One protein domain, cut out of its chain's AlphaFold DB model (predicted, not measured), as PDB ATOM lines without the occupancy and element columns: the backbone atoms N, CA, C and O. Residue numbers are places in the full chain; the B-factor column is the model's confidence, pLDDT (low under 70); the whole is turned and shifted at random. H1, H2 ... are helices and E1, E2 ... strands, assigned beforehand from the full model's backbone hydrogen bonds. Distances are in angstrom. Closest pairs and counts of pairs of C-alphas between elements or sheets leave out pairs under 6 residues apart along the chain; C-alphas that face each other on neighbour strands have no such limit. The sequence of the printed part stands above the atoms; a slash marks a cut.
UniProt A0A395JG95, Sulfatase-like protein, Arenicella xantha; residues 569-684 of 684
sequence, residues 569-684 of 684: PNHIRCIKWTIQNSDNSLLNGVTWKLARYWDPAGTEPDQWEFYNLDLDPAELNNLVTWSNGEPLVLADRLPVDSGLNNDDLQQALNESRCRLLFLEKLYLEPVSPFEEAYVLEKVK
ATOM      1  N   PRO A 569      31.557 -23.250  36.389       95.81
ATOM      2  CA  PRO A 569      32.425 -24.341  36.830       95.81
ATOM      3  C   PRO A 569      32.572 -25.443  35.766       95.81
ATOM      4  O   PRO A 569      31.582 -25.898  35.195       95.81
ATOM      5  N   ASN A 570      33.798 -25.905  35.510       94.69
ATOM      6  CA  ASN A 570      34.074 -26.962  34.524       94.69
ATOM      7  C   ASN A 570      35.041 -28.059  35.012       94.69
ATOM      8  O   ASN A 570      35.374 -28.955  34.237       94.69
ATOM      9  N   HIS A 571      35.428 -28.036  36.293       95.56
ATOM     10  CA  HIS A 571      36.156 -29.124  36.948       95.56
ATOM     11  C   HIS A 571      35.179 -30.139  37.522       95.56
ATOM     12  O   HIS A 571      34.195 -29.756  38.155       95.56
ATOM     13  N   ILE A 572      35.446 -31.432  37.338       96.75
ATOM     14  CA  ILE A 572      34.419 -32.461  37.524       96.75
ATOM     15  C   ILE A 572      34.850 -33.508  38.542       96.75
ATOM     16  O   ILE A 572      35.977 -34.016  38.525       96.75
ATOM     17  N   ARG A 573      33.916 -33.858  39.422       96.56
ATOM     18  CA  ARG A 573      33.978 -35.030  40.299       96.56
ATOM     19  C   ARG A 573      32.692 -35.815  40.106       96.56
ATOM     20  O   ARG A 573      31.613 -35.292  40.365       96.56
ATOM     21  N   CYS A 574      32.796 -37.038  39.603       97.94
ATOM     22  CA  CYS A 574      31.635 -37.850  39.258       97.94
ATOM     23  C   CYS A 574      31.746 -39.246  39.862       97.94
ATOM     24  O   CYS A 574      32.772 -39.906  39.721       97.94
ATOM     25  N   ILE A 575      30.677 -39.700  40.508       97.88
ATOM     26  CA  ILE A 575      30.514 -41.086  40.941       97.88
ATOM     27  C   ILE A 575      29.423 -41.750  40.101       97.88
ATOM     28  O   ILE A 575      28.339 -41.191  39.926       97.88
ATOM     29  N   LYS A 576      29.701 -42.967  39.628       97.94
ATOM     30  CA  LYS A 576      28.697 -43.901  39.104       97.94
ATOM     31  C   LYS A 576      28.708 -45.129  40.001       97.94
ATOM     32  O   LYS A 576      29.767 -45.721  40.224       97.94
ATOM     33  N   TRP A 577      27.559 -45.474  40.570       96.25
ATOM     34  CA  TRP A 577      27.476 -46.569  41.529       96.25
ATOM     35  C   TRP A 577      26.098 -47.207  41.589       96.25
ATOM     36  O   TRP A 577      25.087 -46.566  41.313       96.25
ATOM     37  N   THR A 578      26.066 -48.479  41.970       95.94
ATOM     38  CA  THR A 578      24.827 -49.202  42.247       95.94
ATOM     39  C   THR A 578      24.595 -49.223  43.751       95.94
ATOM     40  O   THR A 578      25.394 -49.798  44.496       95.94
ATOM     41  N   ILE A 579      23.496 -48.612  44.197       92.94
ATOM     42  CA  ILE A 579      23.151 -48.553  45.622       92.94
ATOM     43  C   ILE A 579      22.844 -49.964  46.123       92.94
ATOM     44  O   ILE A 579      22.100 -50.725  45.501       92.94
ATOM     45  N   GLN A 580      23.433 -50.324  47.259       87.50
ATOM     46  CA  GLN A 580      23.209 -51.594  47.944       87.50
ATOM     47  C   GLN A 580      22.996 -51.320  49.431       87.50
ATOM     48  O   GLN A 580      23.694 -50.493  50.012       87.50
ATOM     49  N   ASN A 581      22.094 -52.074  50.060       84.50
ATOM     50  CA  ASN A 581      21.789 -51.988  51.494       84.50
ATOM     51  C   ASN A 581      21.284 -50.612  51.976       84.50
ATOM     52  O   ASN A 581      21.490 -50.263  53.134       84.50
ATOM     53  N   SER A 582      20.605 -49.851  51.119       88.00
ATOM     54  CA  SER A 582      19.836 -48.679  51.536       88.00
ATOM     55  C   SER A 582      18.630 -49.102  52.378       88.00
ATOM     56  O   SER A 582      17.976 -50.112  52.083       88.00
ATOM     57  N   ASP A 583      18.301 -48.287  53.384       88.44
ATOM     58  CA  ASP A 583      17.067 -48.402  54.174       88.44
ATOM     59  C   ASP A 583      15.812 -48.277  53.295       88.44
ATOM     60  O   ASP A 583      14.736 -48.765  53.650       88.44
ATOM     61  N   ASN A 584      15.952 -47.651  52.123       90.00
ATOM     62  CA  ASN A 584      14.911 -47.582  51.119       90.00
ATOM     63  C   ASN A 584      15.106 -48.678  50.071       90.00
ATOM     64  O   ASN A 584      15.976 -48.611  49.200       90.00
ATOM     65  N   SER A 585      14.240 -49.691  50.119       90.31
ATOM     66  CA  SER A 585      14.310 -50.829  49.205       90.31
ATOM     67  C   SER A 585      14.142 -50.461  47.730       90.31
ATOM     68  O   SER A 585      14.560 -51.251  46.892       90.31
ATOM     69  N   LEU A 586      13.546 -49.304  47.407       90.31
ATOM     70  CA  LEU A 586      13.390 -48.835  46.024       90.31
ATOM     71  C   LEU A 586      14.717 -48.385  45.398       90.31
ATOM     72  O   LEU A 586      14.823 -48.342  44.177       90.31
ATOM     73  N   LEU A 587      15.719 -48.053  46.217       93.44
ATOM     74  CA  LEU A 587      17.030 -47.607  45.744       93.44
ATOM     75  C   LEU A 587      17.989 -48.779  45.505       93.44
ATOM     76  O   LEU A 587      18.933 -48.664  44.726       93.44
ATOM     77  N   ASN A 588      17.752 -49.916  46.163       93.56
ATOM     78  CA  ASN A 588      18.645 -51.068  46.120       93.56
ATOM     79  C   ASN A 588      18.676 -51.725  44.737       93.56
ATOM     80  O   ASN A 588      17.643 -52.110  44.194       93.56
ATOM     81  N   GLY A 589      19.882 -51.917  44.206       93.25
ATOM     82  CA  GLY A 589      20.111 -52.498  42.884       93.25
ATOM     83  C   GLY A 589      20.010 -51.503  41.729       93.25
ATOM     84  O   GLY A 589      20.295 -51.901  40.606       93.25
ATOM     85  N   VAL A 590      19.669 -50.238  41.995       95.44
ATOM     86  CA  VAL A 590      19.563 -49.188  40.975       95.44
ATOM     87  C   VAL A 590      20.912 -48.508  40.774       95.44
ATOM     88  O   VAL A 590      21.612 -48.202  41.749       95.44
ATOM     89  N   THR A 591      21.277 -48.245  39.518       96.56
ATOM     90  CA  THR A 591      22.511 -47.520  39.189       96.56
ATOM     91  C   THR A 591      22.262 -46.018  39.109       96.56
ATOM     92  O   THR A 591      21.427 -45.540  38.343       96.56
ATOM     93  N   TRP A 592      23.033 -45.257  39.881       97.69
ATOM     94  CA  TRP A 592      22.953 -43.803  39.964       97.69
ATOM     95  C   TRP A 592      24.257 -43.153  39.514       97.69
ATOM     96  O   TRP A 592      25.349 -43.683  39.749       97.69
ATOM     97  N   LYS A 593      24.140 -41.968  38.913       98.19
ATOM     98  CA  LYS A 593      25.272 -41.091  38.595       98.19
ATOM     99  C   LYS A 593      25.083 -39.740  39.266       98.19
ATOM    100  O   LYS A 593      24.033 -39.125  39.102       98.19
ATOM    101  N   LEU A 594      26.101 -39.269  39.979       98.50
ATOM    102  CA  LEU A 594      26.166 -37.920  40.538       98.50
ATOM    103  C   LEU A 594      27.447 -37.245  40.054       98.50
ATOM    104  O   LEU A 594      28.536 -37.728  40.358       98.50
ATOM    105  N   ALA A 595      27.313 -36.116  39.362       98.25
ATOM    106  CA  ALA A 595      28.426 -35.280  38.935       98.25
ATOM    107  C   ALA A 595      28.351 -33.902  39.602       98.25
ATOM    108  O   ALA A 595      27.312 -33.240  39.588       98.25
ATOM    109  N   ARG A 596      29.474 -33.476  40.180       97.94
ATOM    110  CA  ARG A 596      29.709 -32.135  40.714       97.94
ATOM    111  C   ARG A 596      30.646 -31.389  39.779       97.94
ATOM    112  O   ARG A 596      31.742 -31.874  39.497       97.94
ATOM    113  N   TYR A 597      30.228 -30.200  39.385       97.94
ATOM    114  CA  TYR A 597      31.004 -29.227  38.635       97.94
ATOM    115  C   TYR A 597      31.374 -28.103  39.587       97.94
ATOM    116  O   TYR A 597      30.483 -27.499  40.185       97.94
ATOM    117  N   TRP A 598      32.662 -27.820  39.741       95.94
ATOM    118  CA  TRP A 598      33.135 -26.780  40.653       95.94
ATOM    119  C   TRP A 598      34.139 -25.841  39.976       95.94
ATOM    120  O   TRP A 598      34.763 -26.186  38.971       95.94
ATOM    121  N   ASP A 599      34.240 -24.629  40.515       95.94
ATOM    122  CA  ASP A 599      35.217 -23.616  40.119       95.94
ATOM    123  C   ASP A 599      36.349 -23.591  41.157       95.94
ATOM    124  O   ASP A 599      36.095 -23.263  42.323       95.94
ATOM    125  N   PRO A 600      37.603 -23.885  40.775       92.31
ATOM    126  CA  PRO A 600      38.729 -23.847  41.698       92.31
ATOM    127  C   PRO A 600      38.991 -22.498  42.356       92.31
ATOM    128  O   PRO A 600      39.556 -22.461  43.452       92.31
ATOM    129  N   ALA A 601      38.572 -21.396  41.730       93.38
ATOM    130  CA  ALA A 601      38.680 -20.069  42.322       93.38
ATOM    131  C   ALA A 601      37.586 -19.790  43.370       93.38
ATOM    132  O   ALA A 601      37.698 -18.815  44.117       93.38
ATOM    133  N   GLY A 602      36.536 -20.617  43.435       92.38
ATOM    134  CA  GLY A 602      35.372 -20.412  44.299       92.38
ATOM    135  C   GLY A 602      34.571 -19.154  43.952       92.38
ATOM    136  O   GLY A 602      33.915 -18.593  44.831       92.38
ATOM    137  N   THR A 603      34.671 -18.676  42.708       94.50
ATOM    138  CA  THR A 603      33.946 -17.494  42.225       94.50
ATOM    139  C   THR A 603      32.539 -17.882  41.795       94.50
ATOM    140  O   THR A 603      31.574 -17.227  42.189       94.50
ATOM    141  N   GLU A 604      32.422 -18.967  41.031       95.75
ATOM    142  CA  GLU A 604      31.137 -19.525  40.619       95.75
ATOM    143  C   GLU A 604      30.657 -20.601  41.611       95.75
ATOM    144  O   GLU A 604      31.466 -21.385  42.118       95.75
ATOM    145  N   PRO A 605      29.347 -20.665  41.914       97.00
ATOM    146  CA  PRO A 605      28.796 -21.727  42.743       97.00
ATOM    147  C   PRO A 605      28.855 -23.074  42.017       97.00
ATOM    148  O   PRO A 605      28.693 -23.136  40.798       97.00
ATOM    149  N   ASP A 606      28.988 -24.155  42.784       97.69
ATOM    150  CA  ASP A 606      28.944 -25.507  42.234       97.69
ATOM    151  C   ASP A 606      27.643 -25.783  41.471       97.69
ATOM    152  O   ASP A 606      26.550 -25.335  41.837       97.69
ATOM    153  N   GLN A 607      27.758 -26.586  40.422       98.06
ATOM    154  CA  GLN A 607      26.639 -27.039  39.607       98.06
ATOM    155  C   GLN A 607      26.626 -28.563  39.574       98.06
ATOM    156  O   GLN A 607      27.648 -29.213  39.802       98.06
ATOM    157  N   TRP A 608      25.453 -29.152  39.353       98.25
ATOM    158  CA  TRP A 608      25.252 -30.571  39.634       98.25
ATOM    159  C   TRP A 608      24.440 -31.266  38.560       98.25
ATOM    160  O   TRP A 608      23.508 -30.701  37.988       98.25
ATOM    161  N   GLU A 609      24.748 -32.539  38.374       97.94
ATOM    162  CA  GLU A 609      23.909 -33.457  37.626       97.94
ATOM    163  C   GLU A 609      23.667 -34.733  38.419       97.94
ATOM    164  O   GLU A 609      24.588 -35.269  39.040       97.94
ATOM    165  N   PHE A 610      22.433 -35.226  38.387       98.25
ATOM    166  CA  PHE A 610      22.045 -36.440  39.091       98.25
ATOM    167  C   PHE A 610      21.082 -37.264  38.243       98.25
ATOM    168  O   PHE A 610      20.065 -36.742  37.787       98.25
ATOM    169  N   TYR A 611      21.394 -38.544  38.046       97.56
ATOM    170  CA  TYR A 611      20.655 -39.424  37.145       97.56
ATOM    171  C   TYR A 611      20.391 -40.787  37.777       97.56
ATOM    172  O   TYR A 611      21.271 -41.370  38.415       97.56
ATOM    173  N   ASN A 612      19.189 -41.305  37.531       96.94
ATOM    174  CA  ASN A 612      18.859 -42.717  37.669       96.94
ATOM    175  C   ASN A 612      19.083 -43.375  36.302       96.94
ATOM    176  O   ASN A 612      18.291 -43.159  35.386       96.94
ATOM    177  N   LEU A 613      20.161 -44.142  36.154       95.06
ATOM    178  CA  LEU A 613      20.584 -44.667  34.853       95.06
ATOM    179  C   LEU A 613      19.757 -45.866  34.378       95.06
ATOM    180  O   LEU A 613      19.791 -46.193  33.195       95.06
ATOM    181  N   ASP A 614      18.990 -46.497  35.266       93.12
ATOM    182  CA  ASP A 614      18.068 -47.569  34.886       93.12
ATOM    183  C   ASP A 614      16.819 -46.993  34.190       93.12
ATOM    184  O   ASP A 614      16.240 -47.632  33.309       93.12
ATOM    185  N   LEU A 615      16.401 -45.780  34.579       93.62
ATOM    186  CA  LEU A 615      15.258 -45.067  33.996       93.62
ATOM    187  C   LEU A 615      15.653 -44.123  32.854       93.62
ATOM    188  O   LEU A 615      14.863 -43.925  31.931       93.62
ATOM    189  N   ASP A 616      16.841 -43.531  32.930       93.31
ATOM    190  CA  ASP A 616      17.352 -42.559  31.966       93.31
ATOM    191  C   ASP A 616      18.821 -42.852  31.611       93.31
ATOM    192  O   ASP A 616      19.729 -42.118  32.014       93.31
ATOM    193  N   PRO A 617      19.082 -43.939  30.859       92.06
ATOM    194  CA  PRO A 617      20.436 -44.309  30.446       92.06
ATOM    195  C   PRO A 617      21.065 -43.297  29.475       92.06
ATOM    196  O   PRO A 617      22.282 -43.276  29.326       92.06
ATOM    197  N   ALA A 618      20.247 -42.469  28.816       90.44
ATOM    198  CA  ALA A 618      20.693 -41.420  27.902       90.44
ATOM    199  C   ALA A 618      20.981 -40.088  28.614       90.44
ATOM    200  O   ALA A 618      21.399 -39.140  27.959       90.44
ATOM    201  N   GLU A 619      20.771 -40.022  29.932       94.75
ATOM    202  CA  GLU A 619      21.171 -38.904  30.791       94.75
ATOM    203  C   GLU A 619      20.521 -37.571  30.387       94.75
ATOM    204  O   GLU A 619      21.122 -36.504  30.496       94.75
ATOM    205  N   LEU A 620      19.274 -37.621  29.913       92.69
ATOM    206  CA  LEU A 620      18.544 -36.464  29.389       92.69
ATOM    207  C   LEU A 620      17.985 -35.577  30.510       92.69
ATOM    208  O   LEU A 620      18.070 -34.350  30.472       92.69
ATOM    209  N   ASN A 621      17.423 -36.192  31.545       94.25
ATOM    210  CA  ASN A 621      16.646 -35.535  32.586       94.25
ATOM    211  C   ASN A 621      17.481 -35.409  33.856       94.25
ATOM    212  O   ASN A 621      17.522 -36.308  34.695       94.25
ATOM    213  N   ASN A 622      18.137 -34.262  34.025       96.50
ATOM    214  CA  ASN A 622      18.867 -33.971  35.255       96.50
ATOM    215  C   ASN A 622      17.891 -33.900  36.442       96.50
ATOM    216  O   ASN A 622      17.045 -33.009  36.486       96.50
ATOM    217  N   LEU A 623      18.001 -34.799  37.420       97.56
ATOM    218  CA  LEU A 623      17.075 -34.888  38.556       97.56
ATOM    219  C   LEU A 623      17.346 -33.854  39.655       97.56
ATOM    220  O   LEU A 623      16.669 -33.860  40.685       97.56
ATOM    221  N   VAL A 624      18.322 -32.965  39.455       97.38
ATOM    222  CA  VAL A 624      18.610 -31.858  40.365       97.38
ATOM    223  C   VAL A 624      18.597 -30.502  39.660       97.38
ATOM    224  O   VAL A 624      18.819 -30.363  38.458       97.38
ATOM    225  N   THR A 625      18.326 -29.472  40.449       96.19
ATOM    226  CA  THR A 625      18.744 -28.089  40.206       96.19
ATOM    227  C   THR A 625      19.661 -27.660  41.351       96.19
ATOM    228  O   THR A 625      20.000 -28.479  42.201       96.19
ATOM    229  N   TRP A 626      20.095 -26.406  41.401       95.50
ATOM    230  CA  TRP A 626      21.001 -25.930  42.440       95.50
ATOM    231  C   TRP A 626      20.668 -24.507  42.877       95.50
ATOM    232  O   TRP A 626      20.198 -23.680  42.099       95.50
ATOM    233  N   SER A 627      20.934 -24.222  44.149       95.50
ATOM    234  CA  SER A 627      20.803 -22.893  44.742       95.50
ATOM    235  C   SER A 627      22.015 -22.619  45.623       95.50
ATOM    236  O   SER A 627      22.245 -23.337  46.592       95.50
ATOM    237  N   ASN A 628      22.779 -21.568  45.309       92.81
ATOM    238  CA  ASN A 628      24.032 -21.219  45.998       92.81
ATOM    239  C   ASN A 628      25.025 -22.395  46.105       92.81
ATOM    240  O   ASN A 628      25.670 -22.564  47.136       92.81
ATOM    241  N   GLY A 629      25.120 -23.221  45.062       94.19
ATOM    242  CA  GLY A 629      26.037 -24.362  45.024       94.19
ATOM    243  C   GLY A 629      25.482 -25.662  45.606       94.19
ATOM    244  O   GLY A 629      26.090 -26.708  45.416       94.19
ATOM    245  N   GLU A 630      24.327 -25.643  46.278       96.19
ATOM    246  CA  GLU A 630      23.738 -26.859  46.850       96.19
ATOM    247  C   GLU A 630      22.682 -27.477  45.918       96.19
ATOM    248  O   GLU A 630      21.806 -26.745  45.438       96.19
ATOM    249  N   PRO A 631      22.724 -28.803  45.678       97.00
ATOM    250  CA  PRO A 631      21.769 -29.489  44.817       97.00
ATOM    251  C   PRO A 631      20.400 -29.654  45.492       97.00
ATOM    252  O   PRO A 631      20.304 -29.979  46.676       97.00
ATOM    253  N   LEU A 632      19.335 -29.477  44.711       96.69
ATOM    254  CA  LEU A 632      17.931 -29.625  45.096       96.69
ATOM    255  C   LEU A 632      17.252 -30.617  44.148       96.69
ATOM    256  O   LEU A 632      17.316 -30.433  42.934       96.69
ATOM    257  N   VAL A 633      16.604 -31.649  44.688       97.06
ATOM    258  CA  VAL A 633      15.962 -32.707  43.890       97.06
ATOM    259  C   VAL A 633      14.667 -32.251  43.217       97.06
ATOM    260  O   VAL A 633      13.940 -31.410  43.747       97.06
ATOM    261  N   LEU A 634      14.381 -32.832  42.052       94.19
ATOM    262  CA  LEU A 634      13.237 -32.512  41.201       94.19
ATOM    263  C   LEU A 634      12.553 -33.794  40.700       94.19
ATOM    264  O   LEU A 634      12.832 -34.285  39.607       94.19
ATOM    265  N   ALA A 635      11.646 -34.357  41.507       89.50
ATOM    266  CA  ALA A 635      10.913 -35.578  41.151       89.50
ATOM    267  C   ALA A 635       9.934 -35.415  39.979       89.50
ATOM    268  O   ALA A 635       9.529 -36.407  39.386       89.50
ATOM    269  N   ASP A 636       9.566 -34.189  39.606       91.12
ATOM    270  CA  ASP A 636       8.736 -33.913  38.426       91.12
ATOM    271  C   ASP A 636       9.445 -34.229  37.098       91.12
ATOM    272  O   ASP A 636       8.788 -34.314  36.062       91.12
ATOM    273  N   ARG A 637      10.766 -34.443  37.133       90.88
ATOM    274  CA  ARG A 637      11.581 -34.883  35.991       90.88
ATOM    275  C   ARG A 637      11.704 -36.404  35.867       90.88
ATOM    276  O   ARG A 637      12.278 -36.885  34.895       90.88
ATOM    277  N   LEU A 638      11.178 -37.169  36.824       89.75
ATOM    278  CA  LEU A 638      11.109 -38.625  36.716       89.75
ATOM    279  C   LEU A 638       9.972 -39.061  35.778       89.75
ATOM    280  O   LEU A 638       8.950 -38.377  35.674       89.75
ATOM    281  N   PRO A 639      10.072 -40.256  35.169       86.56
ATOM    282  CA  PRO A 639       8.919 -40.902  34.556       86.56
ATOM    283  C   PRO A 639       7.763 -41.042  35.560       86.56
ATOM    284  O   PRO A 639       7.979 -41.418  36.717       86.56
ATOM    285  N   VAL A 640       6.529 -40.794  35.101       81.06
ATOM    286  CA  VAL A 640       5.304 -40.812  35.934       81.06
ATOM    287  C   VAL A 640       5.130 -42.137  36.688       81.06
ATOM    288  O   VAL A 640       4.669 -42.145  37.827       81.06
ATOM    289  N   ASP A 641       5.562 -43.242  36.083       83.94
ATOM    290  CA  ASP A 641       5.409 -44.596  36.623       83.94
ATOM    291  C   ASP A 641       6.653 -45.095  37.387       83.94
ATOM    292  O   ASP A 641       6.747 -46.278  37.708       83.94
ATOM    293  N   SER A 642       7.618 -44.215  37.691       85.25
ATOM    294  CA  SER A 642       8.869 -44.586  38.381       85.25
ATOM    295  C   SER A 642       8.664 -45.089  39.814       85.25
ATOM    296  O   SER A 642       9.499 -45.823  40.334       85.25
ATOM    297  N   GLY A 643       7.571 -44.685  40.470       87.44
ATOM    298  CA  GLY A 643       7.300 -45.011  41.873       87.44
ATOM    299  C   GLY A 643       8.194 -44.281  42.885       87.44
ATOM    300  O   GLY A 643       8.042 -44.521  44.079       87.44
ATOM    301  N   LEU A 644       9.080 -43.392  42.425       92.19
ATOM    302  CA  LEU A 644       9.979 -42.590  43.254       92.19
ATOM    303  C   LEU A 644       9.391 -41.194  43.497       92.19
ATOM    304  O   LEU A 644       8.762 -40.601  42.620       92.19
ATOM    305  N   ASN A 645       9.615 -40.651  44.691       91.88
ATOM    306  CA  ASN A 645       9.222 -39.296  45.074       91.88
ATOM    307  C   ASN A 645      10.442 -38.448  45.501       91.88
ATOM    308  O   ASN A 645      11.582 -38.905  45.463       91.88
ATOM    309  N   ASN A 646      10.212 -37.189  45.895       93.44
ATOM    310  CA  ASN A 646      11.296 -36.285  46.302       93.44
ATOM    311  C   ASN A 646      12.085 -36.781  47.525       93.44
ATOM    312  O   ASN A 646      13.288 -36.552  47.574       93.44
ATOM    313  N   ASP A 647      11.453 -37.454  48.487       94.81
ATOM    314  CA  ASP A 647      12.154 -37.991  49.658       94.81
ATOM    315  C   ASP A 647      13.084 -39.142  49.241       94.81
ATOM    316  O   ASP A 647      14.237 -39.187  49.676       94.81
ATOM    317  N   ASP A 648      12.630 -40.008  48.326       95.12
ATOM    318  CA  ASP A 648      13.452 -41.089  47.763       95.12
ATOM    319  C   ASP A 648      14.652 -40.525  46.985       95.12
ATOM    320  O   ASP A 648      15.788 -40.967  47.173       95.12
ATOM    321  N   LEU A 649      14.421 -39.508  46.144       95.88
ATOM    322  CA  LEU A 649      15.489 -38.829  45.406       95.88
ATOM    323  C   LEU A 649      16.474 -38.132  46.341       95.88
ATOM    324  O   LEU A 649      17.682 -38.192  46.113       95.88
ATOM    325  N   GLN A 650      15.981 -37.470  47.387       96.81
ATOM    326  CA  GLN A 650      16.833 -36.789  48.352       96.81
ATOM    327  C   GLN A 650      17.702 -37.789  49.113       96.81
ATOM    328  O   GLN A 650      18.877 -37.512  49.361       96.81
ATOM    329  N   GLN A 651      17.155 -38.958  49.453       96.12
ATOM    330  CA  GLN A 651      17.920 -40.046  50.047       96.12
ATOM    331  C   GLN A 651      18.998 -40.562  49.084       96.12
ATOM    332  O   GLN A 651      20.168 -40.598  49.465       96.12
ATOM    333  N   ALA A 652      18.645 -40.869  47.833       96.81
ATOM    334  CA  ALA A 652      19.599 -41.331  46.823       96.81
ATOM    335  C   ALA A 652      20.721 -40.306  46.566       96.81
ATOM    336  O   ALA A 652      21.896 -40.670  46.453       96.81
ATOM    337  N   LEU A 653      20.378 -39.014  46.526       97.31
ATOM    338  CA  LEU A 653      21.333 -37.913  46.397       97.31
ATOM    339  C   LEU A 653      22.274 -37.845  47.607       97.31
ATOM    340  O   LEU A 653      23.483 -37.716  47.430       97.31
ATOM    341  N   ASN A 654      21.744 -37.946  48.827       95.94
ATOM    342  CA  ASN A 654      22.548 -37.915  50.050       95.94
ATOM    343  C   ASN A 654      23.514 -39.102  50.119       95.94
ATOM    344  O   ASN A 654      24.701 -38.900  50.371       95.94
ATOM    345  N   GLU A 655      23.032 -40.314  49.839       95.31
ATOM    346  CA  GLU A 655      23.864 -41.518  49.781       95.31
ATOM    347  C   GLU A 655      24.971 -41.367  48.723       95.31
ATOM    348  O   GLU A 655      26.146 -41.601  49.013       95.31
ATOM    349  N   SER A 656      24.628 -40.862  47.531       96.44
ATOM    350  CA  SER A 656      25.591 -40.621  46.447       96.44
ATOM    351  C   SER A 656      26.635 -39.561  46.817       96.44
ATOM    352  O   SER A 656      27.821 -39.751  46.556       96.44
ATOM    353  N   ARG A 657      26.232 -38.464  47.476       95.62
ATOM    354  CA  ARG A 657      27.152 -37.421  47.972       95.62
ATOM    355  C   ARG A 657      28.095 -37.970  49.037       95.62
ATOM    356  O   ARG A 657      29.299 -37.731  48.965       95.62
ATOM    357  N   CYS A 658      27.568 -38.713  50.011       92.94
ATOM    358  CA  CYS A 658      28.376 -39.367  51.037       92.94
ATOM    359  C   CYS A 658      29.396 -40.316  50.408       92.94
ATOM    360  O   CYS A 658      30.563 -40.311  50.808       92.94
ATOM    361  N   ARG A 659      28.986 -41.085  49.391       91.62
ATOM    362  CA  ARG A 659      29.885 -42.020  48.723       91.62
ATOM    363  C   ARG A 659      30.938 -41.326  47.866       91.62
ATOM    364  O   ARG A 659      32.099 -41.716  47.937       91.62
ATOM    365  N   LEU A 660      30.578 -40.263  47.148       94.19
ATOM    366  CA  LEU A 660      31.537 -39.424  46.424       94.19
ATOM    367  C   LEU A 660      32.619 -38.887  47.371       94.19
ATOM    368  O   LEU A 660      33.802 -39.114  47.139       94.19
ATOM    369  N   LEU A 661      32.217 -38.271  48.488       90.75
ATOM    370  CA  LEU A 661      33.146 -37.744  49.497       90.75
ATOM    371  C   LEU A 661      34.034 -38.836  50.110       90.75
ATOM    372  O   LEU A 661      35.200 -38.586  50.414       90.75
ATOM    373  N   PHE A 662      33.499 -40.043  50.309       86.19
ATOM    374  CA  PHE A 662      34.287 -41.184  50.771       86.19
ATOM    375  C   PHE A 662      35.394 -41.545  49.775       86.19
ATOM    376  O   PHE A 662      36.548 -41.667  50.183       86.19
ATOM    377  N   LEU A 663      35.069 -41.676  48.484       87.38
ATOM    378  CA  LEU A 663      36.058 -42.009  47.454       87.38
ATOM    379  C   LEU A 663      37.086 -40.888  47.273       87.38
ATOM    380  O   LEU A 663      38.267 -41.170  47.096       87.38
ATOM    381  N   GLU A 664      36.671 -39.623  47.371       86.94
ATOM    382  CA  GLU A 664      37.594 -38.487  47.330       86.94
ATOM    383  C   GLU A 664      38.600 -38.533  48.487       86.94
ATOM    384  O   GLU A 664      39.802 -38.395  48.267       86.94
ATOM    385  N   LYS A 665      38.138 -38.806  49.711       81.50
ATOM    386  CA  LYS A 665      39.031 -38.963  50.869       81.50
ATOM    387  C   LYS A 665      39.952 -40.166  50.731       81.50
ATOM    388  O   LYS A 665      41.148 -40.050  50.969       81.50
ATOM    389  N   LEU A 666      39.403 -41.308  50.323       77.44
ATOM    390  CA  LEU A 666      40.159 -42.547  50.172       77.44
ATOM    391  C   LEU A 666      41.247 -42.412  49.100       77.44
ATOM    392  O   LEU A 666      42.386 -42.828  49.300       77.44
ATOM    393  N   TYR A 667      40.908 -41.822  47.952       78.75
ATOM    394  CA  TYR A 667      41.773 -41.845  46.779       78.75
ATOM    395  C   TYR A 667      42.548 -40.564  46.531       78.75
ATOM    396  O   TYR A 667      43.549 -40.641  45.823       78.75
ATOM    397  N   LEU A 668      42.166 -39.414  47.083       75.38
ATOM    398  CA  LEU A 668      42.777 -38.125  46.728       75.38
ATOM    399  C   LEU A 668      43.507 -37.460  47.897       75.38
ATOM    400  O   LEU A 668      44.442 -36.695  47.653       75.38
ATOM    401  N   GLU A 669      43.144 -37.761  49.146       67.25
ATOM    402  CA  GLU A 669      43.878 -37.247  50.302       67.25
ATOM    403  C   GLU A 669      45.162 -38.071  50.556       67.25
ATOM    404  O   GLU A 669      45.207 -39.284  50.311       67.25
ATOM    405  N   PRO A 670      46.255 -37.435  51.019       55.31
ATOM    406  CA  PRO A 670      47.459 -38.135  51.443       55.31
ATOM    407  C   PRO A 670      47.191 -38.847  52.774       55.31
ATOM    408  O   PRO A 670      47.505 -38.332  53.842       55.31
ATOM    409  N   VAL A 671      46.587 -40.028  52.712       51.38
ATOM    410  CA  VAL A 671      46.306 -40.841  53.897       51.38
ATOM    411  C   VAL A 671      47.569 -41.607  54.299       51.38
ATOM    412  O   VAL A 671      48.208 -42.251  53.462       51.38
ATOM    413  N   SER A 672      47.965 -41.550  55.573       48.12
ATOM    414  CA  SER A 672      48.973 -42.490  56.076       48.12
ATOM    415  C   SER A 672      48.399 -43.922  56.086       48.12
ATOM    416  O   SER A 672      47.193 -44.088  56.268       48.12
ATOM    417  N   PRO A 673      49.219 -44.987  55.966       46.00
ATOM    418  CA  PRO A 673      48.725 -46.374  55.987       46.00
ATOM    419  C   PRO A 673      47.925 -46.750  57.249       46.00
ATOM    420  O   PRO A 673      47.135 -47.687  57.236       46.00
ATOM    421  N   PHE A 674      48.130 -46.026  58.357       42.78
ATOM    422  CA  PHE A 674      47.367 -46.188  59.600       42.78
ATOM    423  C   PHE A 674      46.010 -45.470  59.572       42.78
ATOM    424  O   PHE A 674      45.075 -45.894  60.249       42.78
ATOM    425  N   GLU A 675      45.894 -44.390  58.807       45.88
ATOM    426  CA  GLU A 675      44.660 -43.620  58.679       45.88
ATOM    427  C   GLU A 675      43.698 -44.230  57.656       45.88
ATOM    428  O   GLU A 675      42.501 -44.027  57.784       45.88
ATOM    429  N   GLU A 676      44.167 -45.037  56.702       45.19
ATOM    430  CA  GLU A 676      43.306 -45.751  55.745       45.19
ATOM    431  C   GLU A 676      42.319 -46.693  56.468       45.19
ATOM    432  O   GLU A 676      41.114 -46.656  56.221       45.19
ATOM    433  N   ALA A 677      42.803 -47.451  57.461       44.22
ATOM    434  CA  ALA A 677      41.964 -48.276  58.335       44.22
ATOM    435  C   ALA A 677      41.011 -47.432  59.208       44.22
ATOM    436  O   ALA A 677      39.867 -47.816  59.433       44.22
ATOM    437  N   TYR A 678      41.458 -46.254  59.654       40.00
ATOM    438  CA  TYR A 678      40.666 -45.329  60.469       40.00
ATOM    439  C   TYR A 678      39.580 -44.591  59.663       40.00
ATOM    440  O   TYR A 678      38.487 -44.363  60.177       40.00
ATOM    441  N   VAL A 679      39.839 -44.242  58.399       41.53
ATOM    442  CA  VAL A 679      38.854 -43.657  57.474       41.53
ATOM    443  C   VAL A 679      37.771 -44.685  57.149       41.53
ATOM    444  O   VAL A 679      36.590 -44.345  57.175       41.53
ATOM    445  N   LEU A 680      38.149 -45.949  56.936       42.06
ATOM    446  CA  LEU A 680      37.202 -47.054  56.748       42.06
ATOM    447  C   LEU A 680      36.354 -47.329  58.006       42.06
ATOM    448  O   LEU A 680      35.176 -47.654  57.882       42.06
ATOM    449  N   GLU A 681      36.920 -47.169  59.206       40.50
ATOM    450  CA  GLU A 681      36.212 -47.380  60.480       40.50
ATOM    451  C   GLU A 681      35.307 -46.199  60.880       40.50
ATOM    452  O   GLU A 681      34.283 -46.413  61.518       40.50
ATOM    453  N   LYS A 682      35.644 -44.957  60.500       34.28
ATOM    454  CA  LYS A 682      34.877 -43.745  60.860       34.28
ATOM    455  C   LYS A 682      33.785 -43.326  59.878       34.28
ATOM    456  O   LYS A 682      33.033 -42.404  60.196       34.28
ATOM    457  N   VAL A 683      33.751 -43.914  58.684       37.97
ATOM    458  CA  VAL A 683      32.715 -43.642  57.672       37.97
ATOM    459  C   VAL A 683      31.575 -44.670  57.724       37.97
ATOM    460  O   VAL A 683      30.482 -44.368  57.247       37.97
ATOM    461  N   LYS A 684      31.802 -45.837  58.341       33.66
ATOM    462  CA  LYS A 684      30.725 -46.699  58.854       33.66
ATOM    463  C   LYS A 684      30.024 -46.026  60.028       33.66
ATOM    464  O   LYS A 684      28.797 -46.233  60.148       33.66
TER     465      LYS A 684
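Overview. This is residues 569 to 684 of the 684 residues of the protein "Sulfatase-like protein" of Arenicella xantha (UniProt A0A395JG95). A three-stranded antiparallel sheet, E1, E2 and E3, has the long helix H1 crossing over one face. A small hairpin, E4 and E5, packs beside E3 and reaches H1 near its beginning, while the short helix H2 folds back from the other end of H1. The printed part has 116 residues with five named strands and then two named helices, in the order E1 E2 E3 E4 E5 H1 H2; the class is mixed, helices and strands. It is compact, with a radius of gyration of the C-alphas of 15.3 A, and spans 48 by 37 by 22 A.

Along the chain. Find C-alpha 571 at (36.156, -29.124, 36.948); from there E1, residues 571 to 578, runs 23.7 A. E2, residues 591 to 598, comes back over 23.3 A, and E3, residues 607 to 612, covers 17.6 A. E4 is residues 624 to 627 and E5 is residues 630 to 633, each 10.2 A long. Look for C-alpha 646 at (11.296, -36.285, 46.302), where H1, residues 646 to 668, begins its 31.5 A. H2, residues 673 to 683, is 16.3 A long and ends at C-alpha 683, at (32.715, -43.642, 57.672).

Arrangement. Start with the sheet E1 - E2 - E3, a meander, each strand the antiparallel neighbour of the one before, with E1 and E3 as edge strands. In the hairpin of E1 and E2, N 573 and O 596 are 2.9 A apart, within hydrogen-bond range; in that of E2 and E3, N 597 and O 607 are 2.8 A apart. H1 is on one face of this sheet, making two layers, a helix layer and a sheet layer, at a height over the sheet of 8.2 A. It runs across the strands, at 67 degrees to E1 on the local plane, and lies over E1, E3 and, only just, with 3 C-alphas, E2. Its closest C-alphas to E1 are those of Leu 660 and Ile 575, 5.8 A apart. In the antiparallel hairpin of E4 and E5, N 625 and O 632 are 2.8 A apart. The closest C-alphas of E3 and E4, Phe 610 and Val 624, are 5.9 A apart; those of E5 and H1, Val 633 and Gln 650, 6.1 A. H1 and H2 form a helical hairpin at a shallow tilt of 8 degrees, opposite ways; they only just touch, with 3 pairs of C-alphas within 8 A, through residues 662 to 666 of H1 alone, the closest being Leu 666 and Glu 676 at 7.2 A. Every O i to N i+4 pair of H1 is within hydrogen-bond range, and 5 of 7 are in H2.

Size, cuts and confidence. The two C-alphas farthest apart, Val 640 and Phe 674, are 48.6 A apart. The printed part has no cut and ends at the chain's last residue, 684. The links E1 to E2, E3 to E4 and E5 to H1 are long. Look at the B-factor column for residues 669 to 684: these are under 70, and H2 has a mean pLDDT of 42, against 86.6 for the printed part.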